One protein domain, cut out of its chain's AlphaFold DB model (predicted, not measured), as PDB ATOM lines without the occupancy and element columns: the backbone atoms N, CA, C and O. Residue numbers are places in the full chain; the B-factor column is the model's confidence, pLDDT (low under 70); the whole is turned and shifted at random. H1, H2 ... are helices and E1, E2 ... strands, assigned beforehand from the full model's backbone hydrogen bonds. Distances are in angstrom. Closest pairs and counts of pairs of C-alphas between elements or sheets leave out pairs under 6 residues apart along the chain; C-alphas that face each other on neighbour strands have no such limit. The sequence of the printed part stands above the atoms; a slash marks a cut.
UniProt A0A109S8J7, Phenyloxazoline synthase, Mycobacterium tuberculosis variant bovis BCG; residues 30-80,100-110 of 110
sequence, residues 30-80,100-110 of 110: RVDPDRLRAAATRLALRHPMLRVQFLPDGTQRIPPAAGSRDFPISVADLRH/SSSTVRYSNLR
ATOM      1  N   ARG A  30     -33.279 -57.816 -48.964       71.25
ATOM      2  CA  ARG A  30     -34.186 -57.857 -47.791       71.25
ATOM      3  C   ARG A  30     -34.992 -56.569 -47.568       71.25
ATOM      4  O   ARG A  30     -34.627 -55.728 -46.745       71.25
ATOM      5  N   VAL A  31     -36.109 -56.445 -48.288       79.12
ATOM      6  CA  VAL A  31     -37.106 -55.403 -48.026       79.12
ATOM      7  C   VAL A  31     -37.682 -55.642 -46.634       79.12
ATOM      8  O   VAL A  31     -38.228 -56.706 -46.358       79.12
ATOM      9  N   ASP A  32     -37.537 -54.650 -45.763       86.56
ATOM     10  CA  ASP A  32     -38.146 -54.629 -44.437       86.56
ATOM     11  C   ASP A  32     -39.580 -54.077 -44.563       86.56
ATOM     12  O   ASP A  32     -39.742 -52.897 -44.911       86.56
ATOM     13  N   PRO A  33     -40.622 -54.896 -44.320       86.94
ATOM     14  CA  PRO A  33     -42.006 -54.469 -44.493       86.94
ATOM     15  C   PRO A  33     -42.431 -53.353 -43.535       86.94
ATOM     16  O   PRO A  33     -43.249 -52.508 -43.908       86.94
ATOM     17  N   ASP A  34     -41.868 -53.312 -42.328       89.44
ATOM     18  CA  ASP A  34     -42.215 -52.300 -41.331       89.44
ATOM     19  C   ASP A  34     -41.582 -50.961 -41.699       89.44
ATOM     20  O   ASP A  34     -42.247 -49.918 -41.677       89.44
ATOM     21  N   ARG A  35     -40.332 -50.991 -42.176       90.75
ATOM     22  CA  ARG A  35     -39.670 -49.797 -42.715       90.75
ATOM     23  C   ARG A  35     -40.401 -49.251 -43.943       90.75
ATOM     24  O   ARG A  35     -40.539 -48.034 -44.085       90.75
ATOM     25  N   LEU A  36     -40.906 -50.133 -44.810       89.50
ATOM     26  CA  LEU A  36     -41.717 -49.740 -45.962       89.50
ATOM     27  C   LEU A  36     -43.045 -49.104 -45.530       89.50
ATOM     28  O   LEU A  36     -43.419 -48.060 -46.068       89.50
ATOM     29  N   ARG A  37     -43.729 -49.673 -44.530       91.19
ATOM     30  CA  ARG A  37     -44.975 -49.115 -43.979       91.19
ATOM     31  C   ARG A  37     -44.769 -47.721 -43.406       91.19
ATOM     32  O   ARG A  37     -45.540 -46.813 -43.720       91.19
ATOM     33  N   ALA A  38     -43.698 -47.517 -42.643       92.50
ATOM     34  CA  ALA A  38     -43.352 -46.204 -42.108       92.50
ATOM     35  C   ALA A  38     -43.064 -45.184 -43.228       92.50
ATOM     36  O   ALA A  38     -43.558 -44.054 -43.192       92.50
ATOM     37  N   ALA A  39     -42.307 -45.580 -44.257       92.31
ATOM     38  CA  ALA A  39     -42.002 -44.718 -45.397       92.31
ATOM     39  C   ALA A  39     -43.259 -44.343 -46.203       92.31
ATOM     40  O   ALA A  39     -43.477 -43.161 -46.483       92.31
ATOM     41  N   ALA A  40     -44.117 -45.315 -46.521       91.94
ATOM     42  CA  ALA A  40     -45.376 -45.082 -47.228       91.94
ATOM     43  C   ALA A  40     -46.322 -44.172 -46.431       91.94
ATOM     44  O   ALA A  40     -46.923 -43.255 -46.991       91.94
ATOM     45  N   THR A  41     -46.390 -44.357 -45.110       92.75
ATOM     46  CA  THR A  41     -47.182 -43.496 -44.217       92.75
ATOM     47  C   THR A  41     -46.681 -42.055 -44.252       92.75
ATOM     48  O   THR A  41     -47.467 -41.131 -44.457       92.75
ATOM     49  N   ARG A  42     -45.362 -41.838 -44.164       93.94
ATOM     50  CA  ARG A  42     -44.765 -40.497 -44.290       93.94
ATOM     51  C   ARG A  42     -45.052 -39.851 -45.644       93.94
ATOM     52  O   ARG A  42     -45.349 -38.658 -45.691       93.94
ATOM     53  N   LEU A  43     -44.983 -40.619 -46.733       93.94
ATOM     54  CA  LEU A  43     -45.346 -40.131 -48.065       93.94
ATOM     55  C   LEU A  43     -46.818 -39.713 -48.116       93.94
ATOM     56  O   LEU A  43     -47.120 -38.618 -48.584       93.94
ATOM     57  N   ALA A  44     -47.727 -40.531 -47.585       92.12
ATOM     58  CA  ALA A  44     -49.152 -40.217 -47.561       92.12
ATOM     59  C   ALA A  44     -49.466 -38.961 -46.731       92.12
ATOM     60  O   ALA A  44     -50.275 -38.128 -47.142       92.12
ATOM     61  N   LEU A  45     -48.796 -38.780 -45.589       92.31
ATOM     62  CA  LEU A  45     -48.927 -37.571 -44.771       92.31
ATOM     63  C   LEU A  45     -48.429 -36.323 -45.516       92.31
ATOM     64  O   LEU A  45     -49.092 -35.288 -45.476       92.31
ATOM     65  N   ARG A  46     -47.306 -36.434 -46.240       93.75
ATOM     66  CA  ARG A  46     -46.723 -35.334 -47.025       93.75
ATOM     67  C   ARG A  46     -47.537 -34.982 -48.272       93.75
ATOM     68  O   ARG A  46     -47.566 -33.817 -48.658       93.75
ATOM     69  N   HIS A  47     -48.167 -35.965 -48.916       94.50
ATOM     70  CA  HIS A  47     -48.807 -35.803 -50.222       94.50
ATOM     71  C   HIS A  47     -50.330 -36.016 -50.139       94.50
ATOM     72  O   HIS A  47     -50.792 -37.158 -50.147       94.50
ATOM     73  N   PRO A  48     -51.140 -34.936 -50.122       91.50
ATOM     74  CA  PRO A  48     -52.598 -35.002 -49.956       91.50
ATOM     75  C   PRO A  48     -53.323 -35.954 -50.919       91.50
ATOM     76  O   PRO A  48     -54.239 -36.667 -50.514       91.50
ATOM     77  N   MET A  49     -52.872 -36.029 -52.174       91.75
ATOM     78  CA  MET A  49     -53.477 -36.885 -53.201       91.75
ATOM     79  C   MET A  49     -53.303 -38.389 -52.955       91.75
ATOM     80  O   MET A  49     -54.075 -39.172 -53.494       91.75
ATOM     81  N   LEU A  50     -52.356 -38.814 -52.109       89.88
ATOM     82  CA  LEU A  50     -52.226 -40.220 -51.696       89.88
ATOM     83  C   LEU A  50     -53.276 -40.637 -50.654       89.88
ATOM     84  O   LEU A  50     -53.380 -41.816 -50.322       89.88
ATOM     85  N   ARG A  51     -54.055 -39.683 -50.131       90.12
ATOM     86  CA  ARG A  51     -55.113 -39.907 -49.132       90.12
ATOM     87  C   ARG A  51     -56.504 -39.557 -49.660       90.12
ATOM     88  O   ARG A  51     -57.458 -39.540 -48.886       90.12
ATOM     89  N   VAL A  52     -56.622 -39.241 -50.949       90.56
ATOM     90  CA  VAL A  52     -57.893 -38.840 -51.551       90.56
ATOM     91  C   VAL A  52     -58.923 -39.968 -51.466       90.56
ATOM     92  O   VAL A  52     -58.623 -41.136 -51.712       90.56
ATOM     93  N   GLN A  53     -60.150 -39.606 -51.114       87.94
ATOM     94  CA  GLN A  53     -61.322 -40.469 -51.145       87.94
ATOM     95  C   GLN A  53     -62.207 -40.023 -52.304       87.94
ATOM     96  O   GLN A  53     -62.530 -38.841 -52.407       87.94
ATOM     97  N   PHE A  54     -62.599 -40.963 -53.157       85.06
ATOM     98  CA  PHE A  54     -63.637 -40.730 -54.156       85.06
ATOM     99  C   PHE A  54     -64.989 -41.020 -53.514       85.06
ATOM    100  O   PHE A  54     -65.176 -42.082 -52.917       85.06
ATOM    101  N   LEU A  55     -65.900 -40.060 -53.600       87.19
ATOM    102  CA  LEU A  55     -67.259 -40.177 -53.097       87.19
ATOM    103  C   LEU A  55     -68.164 -40.838 -54.156       87.19
ATOM    104  O   LEU A  55     -67.785 -40.911 -55.331       87.19
ATOM    105  N   PRO A  56     -69.348 -41.352 -53.766       83.31
ATOM    106  CA  PRO A  56     -70.259 -42.027 -54.697       83.31
ATOM    107  C   PRO A  56     -70.722 -41.159 -55.875       83.31
ATOM    108  O   PRO A  56     -71.055 -41.692 -56.926       83.31
ATOM    109  N   ASP A  57     -70.714 -39.838 -55.714       83.94
ATOM    110  CA  ASP A  57     -71.061 -38.851 -56.746       83.94
ATOM    111  C   ASP A  57     -69.884 -38.494 -57.679       83.94
ATOM    112  O   ASP A  57     -70.000 -37.616 -58.531       83.94
ATOM    113  N   GLY A  58     -68.730 -39.150 -57.513       79.94
ATOM    114  CA  GLY A  58     -67.523 -38.901 -58.300       79.94
ATOM    115  C   GLY A  58     -66.700 -37.701 -57.842       79.94
ATOM    116  O   GLY A  58     -65.633 -37.440 -58.412       79.94
ATOM    117  N   THR A  59     -67.131 -37.001 -56.793       88.88
ATOM    118  CA  THR A  59     -66.333 -35.940 -56.181       88.88
ATOM    119  C   THR A  59     -65.200 -36.519 -55.335       88.88
ATOM    120  O   THR A  59     -65.162 -37.704 -54.991       88.88
ATOM    121  N   GLN A  60     -64.212 -35.680 -55.031       91.50
ATOM    122  CA  GLN A  60     -63.025 -36.066 -54.277       91.50
ATOM    123  C   GLN A  60     -62.980 -35.318 -52.950       91.50
ATOM    124  O   GLN A  60     -63.179 -34.106 -52.899       91.50
ATOM    125  N   ARG A  61     -62.644 -36.035 -51.877       92.94
ATOM    126  CA  ARG A  61     -62.410 -35.463 -50.550       92.94
ATOM    127  C   ARG A  61     -61.049 -35.892 -50.031       92.94
ATOM    128  O   ARG A  61     -60.727 -37.077 -50.025       92.94
ATOM    129  N   ILE A  62     -60.270 -34.942 -49.528       92.25
ATOM    130  CA  ILE A  62     -58.999 -35.227 -48.859       92.25
ATOM    131  C   ILE A  62     -59.217 -35.089 -47.346       92.25
ATOM    132  O   ILE A  62     -59.527 -33.993 -46.882       92.25
ATOM    133  N   PRO A  63     -59.077 -36.165 -46.554       88.88
ATOM    134  CA  PRO A  63     -59.211 -36.083 -45.104       88.88
ATOM    135  C   PRO A  63     -58.044 -35.293 -44.477       88.88
ATOM    136  O   PRO A  63     -56.998 -35.126 -45.108       88.88
ATOM    137  N   PRO A  64     -58.148 -34.826 -43.223       86.75
ATOM    138  CA  PRO A  64     -57.014 -34.252 -42.499       86.75
ATOM    139  C   PRO A  64     -55.899 -35.280 -42.248       86.75
ATOM    140  O   PRO A  64     -56.159 -36.467 -42.043       86.75
ATOM    141  N   ALA A  65     -54.645 -34.822 -42.212       80.19
ATOM    142  CA  ALA A  65     -53.497 -35.688 -41.926       80.19
ATOM    143  C   ALA A  65     -53.545 -36.270 -40.498       80.19
ATOM    144  O   ALA A  65     -53.225 -37.437 -40.307       80.19
ATOM    145  N   ALA A  66     -54.034 -35.498 -39.520       69.50
ATOM    146  CA  ALA A  66     -54.089 -35.884 -38.107       69.50
ATOM    147  C   ALA A  66     -54.992 -37.100 -37.802       69.50
ATOM    148  O   ALA A  66     -54.805 -37.755 -36.786       69.50
ATOM    149  N   GLY A  67     -55.955 -37.420 -38.676       64.50
ATOM    150  CA  GLY A  67     -56.803 -38.614 -38.552       64.50
ATOM    151  C   GLY A  67     -56.316 -39.812 -39.374       64.50
ATOM    152  O   GLY A  67     -57.017 -40.820 -39.463       64.50
ATOM    153  N   SER A  68     -55.161 -39.696 -40.036       67.94
ATOM    154  CA  SER A  68     -54.653 -40.736 -40.932       67.94
ATOM    155  C   SER A  68     -53.939 -41.818 -40.119       67.94
ATOM    156  O   SER A  68     -52.948 -41.544 -39.452       67.94
ATOM    157  N   ARG A  69     -54.459 -43.049 -40.174       73.38
ATOM    158  CA  ARG A  69     -53.775 -44.252 -39.669       73.38
ATOM    159  C   ARG A  69     -52.583 -44.601 -40.566       73.38
ATOM    160  O   ARG A  69     -52.444 -44.031 -41.651       73.38
ATOM    161  N   ASP A  70     -51.773 -45.566 -40.134       81.50
ATOM    162  CA  ASP A  70     -50.718 -46.152 -40.963       81.50
ATOM    163  C   ASP A  70     -51.239 -46.525 -42.352       81.50
ATOM    164  O   ASP A  70     -52.367 -47.009 -42.516       81.50
ATOM    165  N   PHE A  71     -50.402 -46.296 -43.364       84.62
ATOM    166  CA  PHE A  71     -50.752 -46.624 -44.736       84.62
ATOM    167  C   PHE A  71     -50.964 -48.141 -44.866       84.62
ATOM    168  O   PHE A  71     -50.098 -48.917 -44.440       84.62
ATOM    169  N   PRO A  72     -52.095 -48.596 -45.436       84.12
ATOM    170  CA  PRO A  72     -52.436 -50.011 -45.458       84.12
ATOM    171  C   PRO A  72     -51.542 -50.765 -46.451       84.12
ATOM    172  O   PRO A  72     -51.783 -50.756 -47.657       84.12
ATOM    173  N   ILE A  73     -50.514 -51.438 -45.931       84.69
ATOM    174  CA  ILE A  73     -49.646 -52.344 -46.693       84.69
ATOM    175  C   ILE A  73     -49.980 -53.789 -46.337       84.69
ATOM    176  O   ILE A  73     -49.867 -54.182 -45.174       84.69
ATOM    177  N   SER A  74     -50.314 -54.577 -47.359       87.69
ATOM    178  CA  SER A  74     -50.462 -56.029 -47.254       87.69
ATOM    179  C   SER A  74     -49.140 -56.705 -47.613       87.69
ATOM    180  O   SER A  74     -48.578 -56.460 -48.684       87.69
ATOM    181  N   VAL A  75     -48.642 -57.551 -46.711       87.50
ATOM    182  CA  VAL A  75     -47.361 -58.254 -46.864       87.50
ATOM    183  C   VAL A  75     -47.640 -59.723 -47.136       87.50
ATOM    184  O   VAL A  75     -48.271 -60.393 -46.322       87.50
ATOM    185  N   ALA A  76     -47.155 -60.217 -48.272       86.44
ATOM    186  CA  ALA A  76     -47.162 -61.636 -48.598       86.44
ATOM    187  C   ALA A  76     -45.715 -62.135 -48.667       86.44
ATOM    188  O   ALA A  76     -44.961 -61.746 -49.562       86.44
ATOM    189  N   ASP A  77     -45.327 -62.979 -47.711       83.69
ATOM    190  CA  ASP A  77     -44.001 -63.591 -47.677       83.69
ATOM    191  C   ASP A  77     -43.996 -64.901 -48.467       83.69
ATOM    192  O   ASP A  77     -44.613 -65.887 -48.069       83.69
ATOM    193  N   LEU A  78     -43.297 -64.897 -49.602       83.19
ATOM    194  CA  LEU A  78     -43.218 -66.044 -50.504       83.19
ATOM    195  C   LEU A  78     -41.918 -66.843 -50.343       83.19
ATOM    196  O   LEU A  78     -41.718 -67.822 -51.057       83.19
ATOM    197  N   ARG A  79     -41.037 -66.476 -49.397       79.44
ATOM    198  CA  ARG A  79     -39.717 -67.116 -49.214       79.44
ATOM    199  C   ARG A  79     -39.792 -68.609 -48.900       79.44
ATOM    200  O   ARG A  79     -38.838 -69.332 -49.160       79.44
ATOM    201  N   HIS A  80     -40.906 -69.051 -48.330       78.25
ATOM    202  CA  HIS A  80     -41.130 -70.437 -47.915       78.25
ATOM    203  C   HIS A  80     -42.094 -71.189 -48.837       78.25
ATOM    204  O   HIS A  80     -42.481 -72.316 -48.539       78.25
ATOM    205  N   SER A 100     -57.970 -49.512 -51.855       42.69
ATOM    206  CA  SER A 100     -56.670 -49.738 -52.496       42.69
ATOM    207  C   SER A 100     -55.650 -50.357 -51.532       42.69
ATOM    208  O   SER A 100     -55.029 -49.647 -50.744       42.69
ATOM    209  N   SER A 101     -55.497 -51.680 -51.572       37.94
ATOM    210  CA  SER A 101     -54.494 -52.395 -50.789       37.94
ATOM    211  C   SER A 101     -53.314 -52.677 -51.707       37.94
ATOM    212  O   SER A 101     -53.396 -53.501 -52.617       37.94
ATOM    213  N   SER A 102     -52.226 -51.935 -51.518       44.78
ATOM    214  CA  SER A 102     -50.968 -52.211 -52.204       44.78
ATOM    215  C   SER A 102     -50.371 -53.484 -51.603       44.78
ATOM    216  O   SER A 102     -50.058 -53.532 -50.412       44.78
ATOM    217  N   THR A 103     -50.255 -54.532 -52.420       42.72
ATOM    218  CA  THR A 103     -49.598 -55.789 -52.040       42.72
ATOM    219  C   THR A 103     -48.131 -55.710 -52.439       42.72
ATOM    220  O   THR A 103     -47.836 -55.526 -53.616       42.72
ATOM    221  N   VAL A 104     -47.216 -55.861 -51.481       48.03
ATOM    222  CA  VAL A 104     -45.778 -55.982 -51.767       48.03
ATOM    223  C   VAL A 104     -45.417 -57.463 -51.702       48.03
ATOM    224  O   VAL A 104     -45.638 -58.107 -50.675       48.03
ATOM    225  N   ARG A 105     -44.893 -58.009 -52.805       51.88
ATOM    226  CA  ARG A 105     -44.379 -59.384 -52.875       51.88
ATOM    227  C   ARG A 105     -42.857 -59.354 -52.814       51.88
ATOM    228  O   ARG A 105     -42.225 -58.602 -53.546       51.88
ATOM    229  N   TYR A 106     -42.287 -60.172 -51.938       41.59
ATOM    230  CA  TYR A 106     -40.845 -60.352 -51.808       41.59
ATOM    231  C   TYR A 106     -40.472 -61.758 -52.279       41.59
ATOM    232  O   TYR A 106     -41.008 -62.742 -51.764       41.59
ATOM    233  N   SER A 107     -39.550 -61.859 -53.235       42.22
ATOM    234  CA  SER A 107     -38.935 -63.123 -53.641       42.22
ATOM    235  C   SER A 107     -37.418 -62.938 -53.677       42.22
ATOM    236  O   SER A 107     -36.929 -61.990 -54.283       42.22
ATOM    237  N   ASN A 108     -36.670 -63.815 -53.004       35.78
ATOM    238  CA  ASN A 108     -35.236 -63.952 -53.250       35.78
ATOM    239  C   ASN A 108     -35.072 -65.047 -54.294       35.78
ATOM    240  O   ASN A 108     -34.927 -66.215 -53.937       35.78
ATOM    241  N   LEU A 109     -35.131 -64.678 -55.568       38.28
ATOM    242  CA  LEU A 109     -34.646 -65.557 -56.621       38.28
ATOM    243  C   LEU A 109     -33.112 -65.535 -56.555       38.28
ATOM    244  O   LEU A 109     -32.476 -64.518 -56.828       38.28
ATOM    245  N   ARG A 110     -32.540 -66.646 -56.094       36.91
ATOM    246  CA  ARG A 110     -31.205 -67.086 -56.494       36.91
ATOM    247  C   ARG A 110     -31.375 -68.187 -57.522       36.91
ATOM    248  O   ARG A 110     -32.308 -69.001 -57.326       36.91
TER     249      ARG A 110
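Overview. This is residues 30 to 80 and 100 to 110 of the 110 residues of the protein "Phenyloxazoline synthase" of Mycobacterium tuberculosis variant bovis BCG (UniProt A0A109S8J7). One helix, H1, runs beside a small two-stranded ribbon, E1 and E2, with residues 33 to 41 of H1 over that ribbon and mostly near E1; past the far end of H1 the short helix H2 turns the chain into a long loop that reaches out to Asp 57, at one end of a loose rod. The printed part has 62 residues with two named helices and two named strands, in the order H1, H2, E1, E2. E1 and E2 are parallel neighbours, and the class is mixed, helices and strands, with 28 residues, under half, in named elements. The whole is loose, with a radius of gyration of the C-alphas of 14.7 A, and it spans 47 by 23 by 14 A.

Along the chain. The printed part begins at Arg 30, and H1 takes residues 33 to 46, from C-alpha 33 at (-42.006, -54.469, -44.493), 19.9 A from first to last C-alpha. H2 follows, residues 48 to 51. Residues 52 to 72 hold no named element, but residues 53 to 54 pair with residues 60 to 61, antiparallel. E1 is residues 73 to 77, 12.6 A long, beginning at C-alpha 73 at (-49.646, -52.344, -46.693). After the cut, E2 is residues 102 to 106, 13.0 A long, ending at C-alpha 106 at (-40.845, -60.352, -51.808).

Arrangement. E1 and E2 are parallel, with 25 degrees between their directions. The C-alphas of Ser 74 and Thr 103 face each other at 4.9 A. N 74 and O 102 are within hydrogen-bond range at 3.2 A, as are N 104 and O 74 at 3.2 A. The closest C-alphas of H1 and E1 are those of Arg 37 and Ile 73, 6.3 A apart. H1 and E2 are only just apart, with their closest C-alphas at 8.3 A. H2 and E2 are apart. H1 and H2 touch only at the corner by their link, with residues 43 to 45 of H1 alone; their closest C-alphas are those of Ala 44 and Leu 50, at 5.2 A. In H1 every O i to N i+4 pair is within hydrogen-bond range, while H2 is too short for such a pair and has its one O i to N i+3 pair within range.

Size, cuts and confidence. The two C-alphas farthest apart are those of Asp 57 and Arg 110, at 48.8 A. Residues 81 to 99 are not printed, and C-alphas 80 and 100 are 26.3 A apart across this cut, on the link from E1 to E2. The link from H1 to H2 is tight; that from H2 to E1 is long, with 21 residues. The mean pLDDT of the printed part is 78.3; it is under 70 at residues 66 to 68 and 100 to 110, and E2 has a mean of 46.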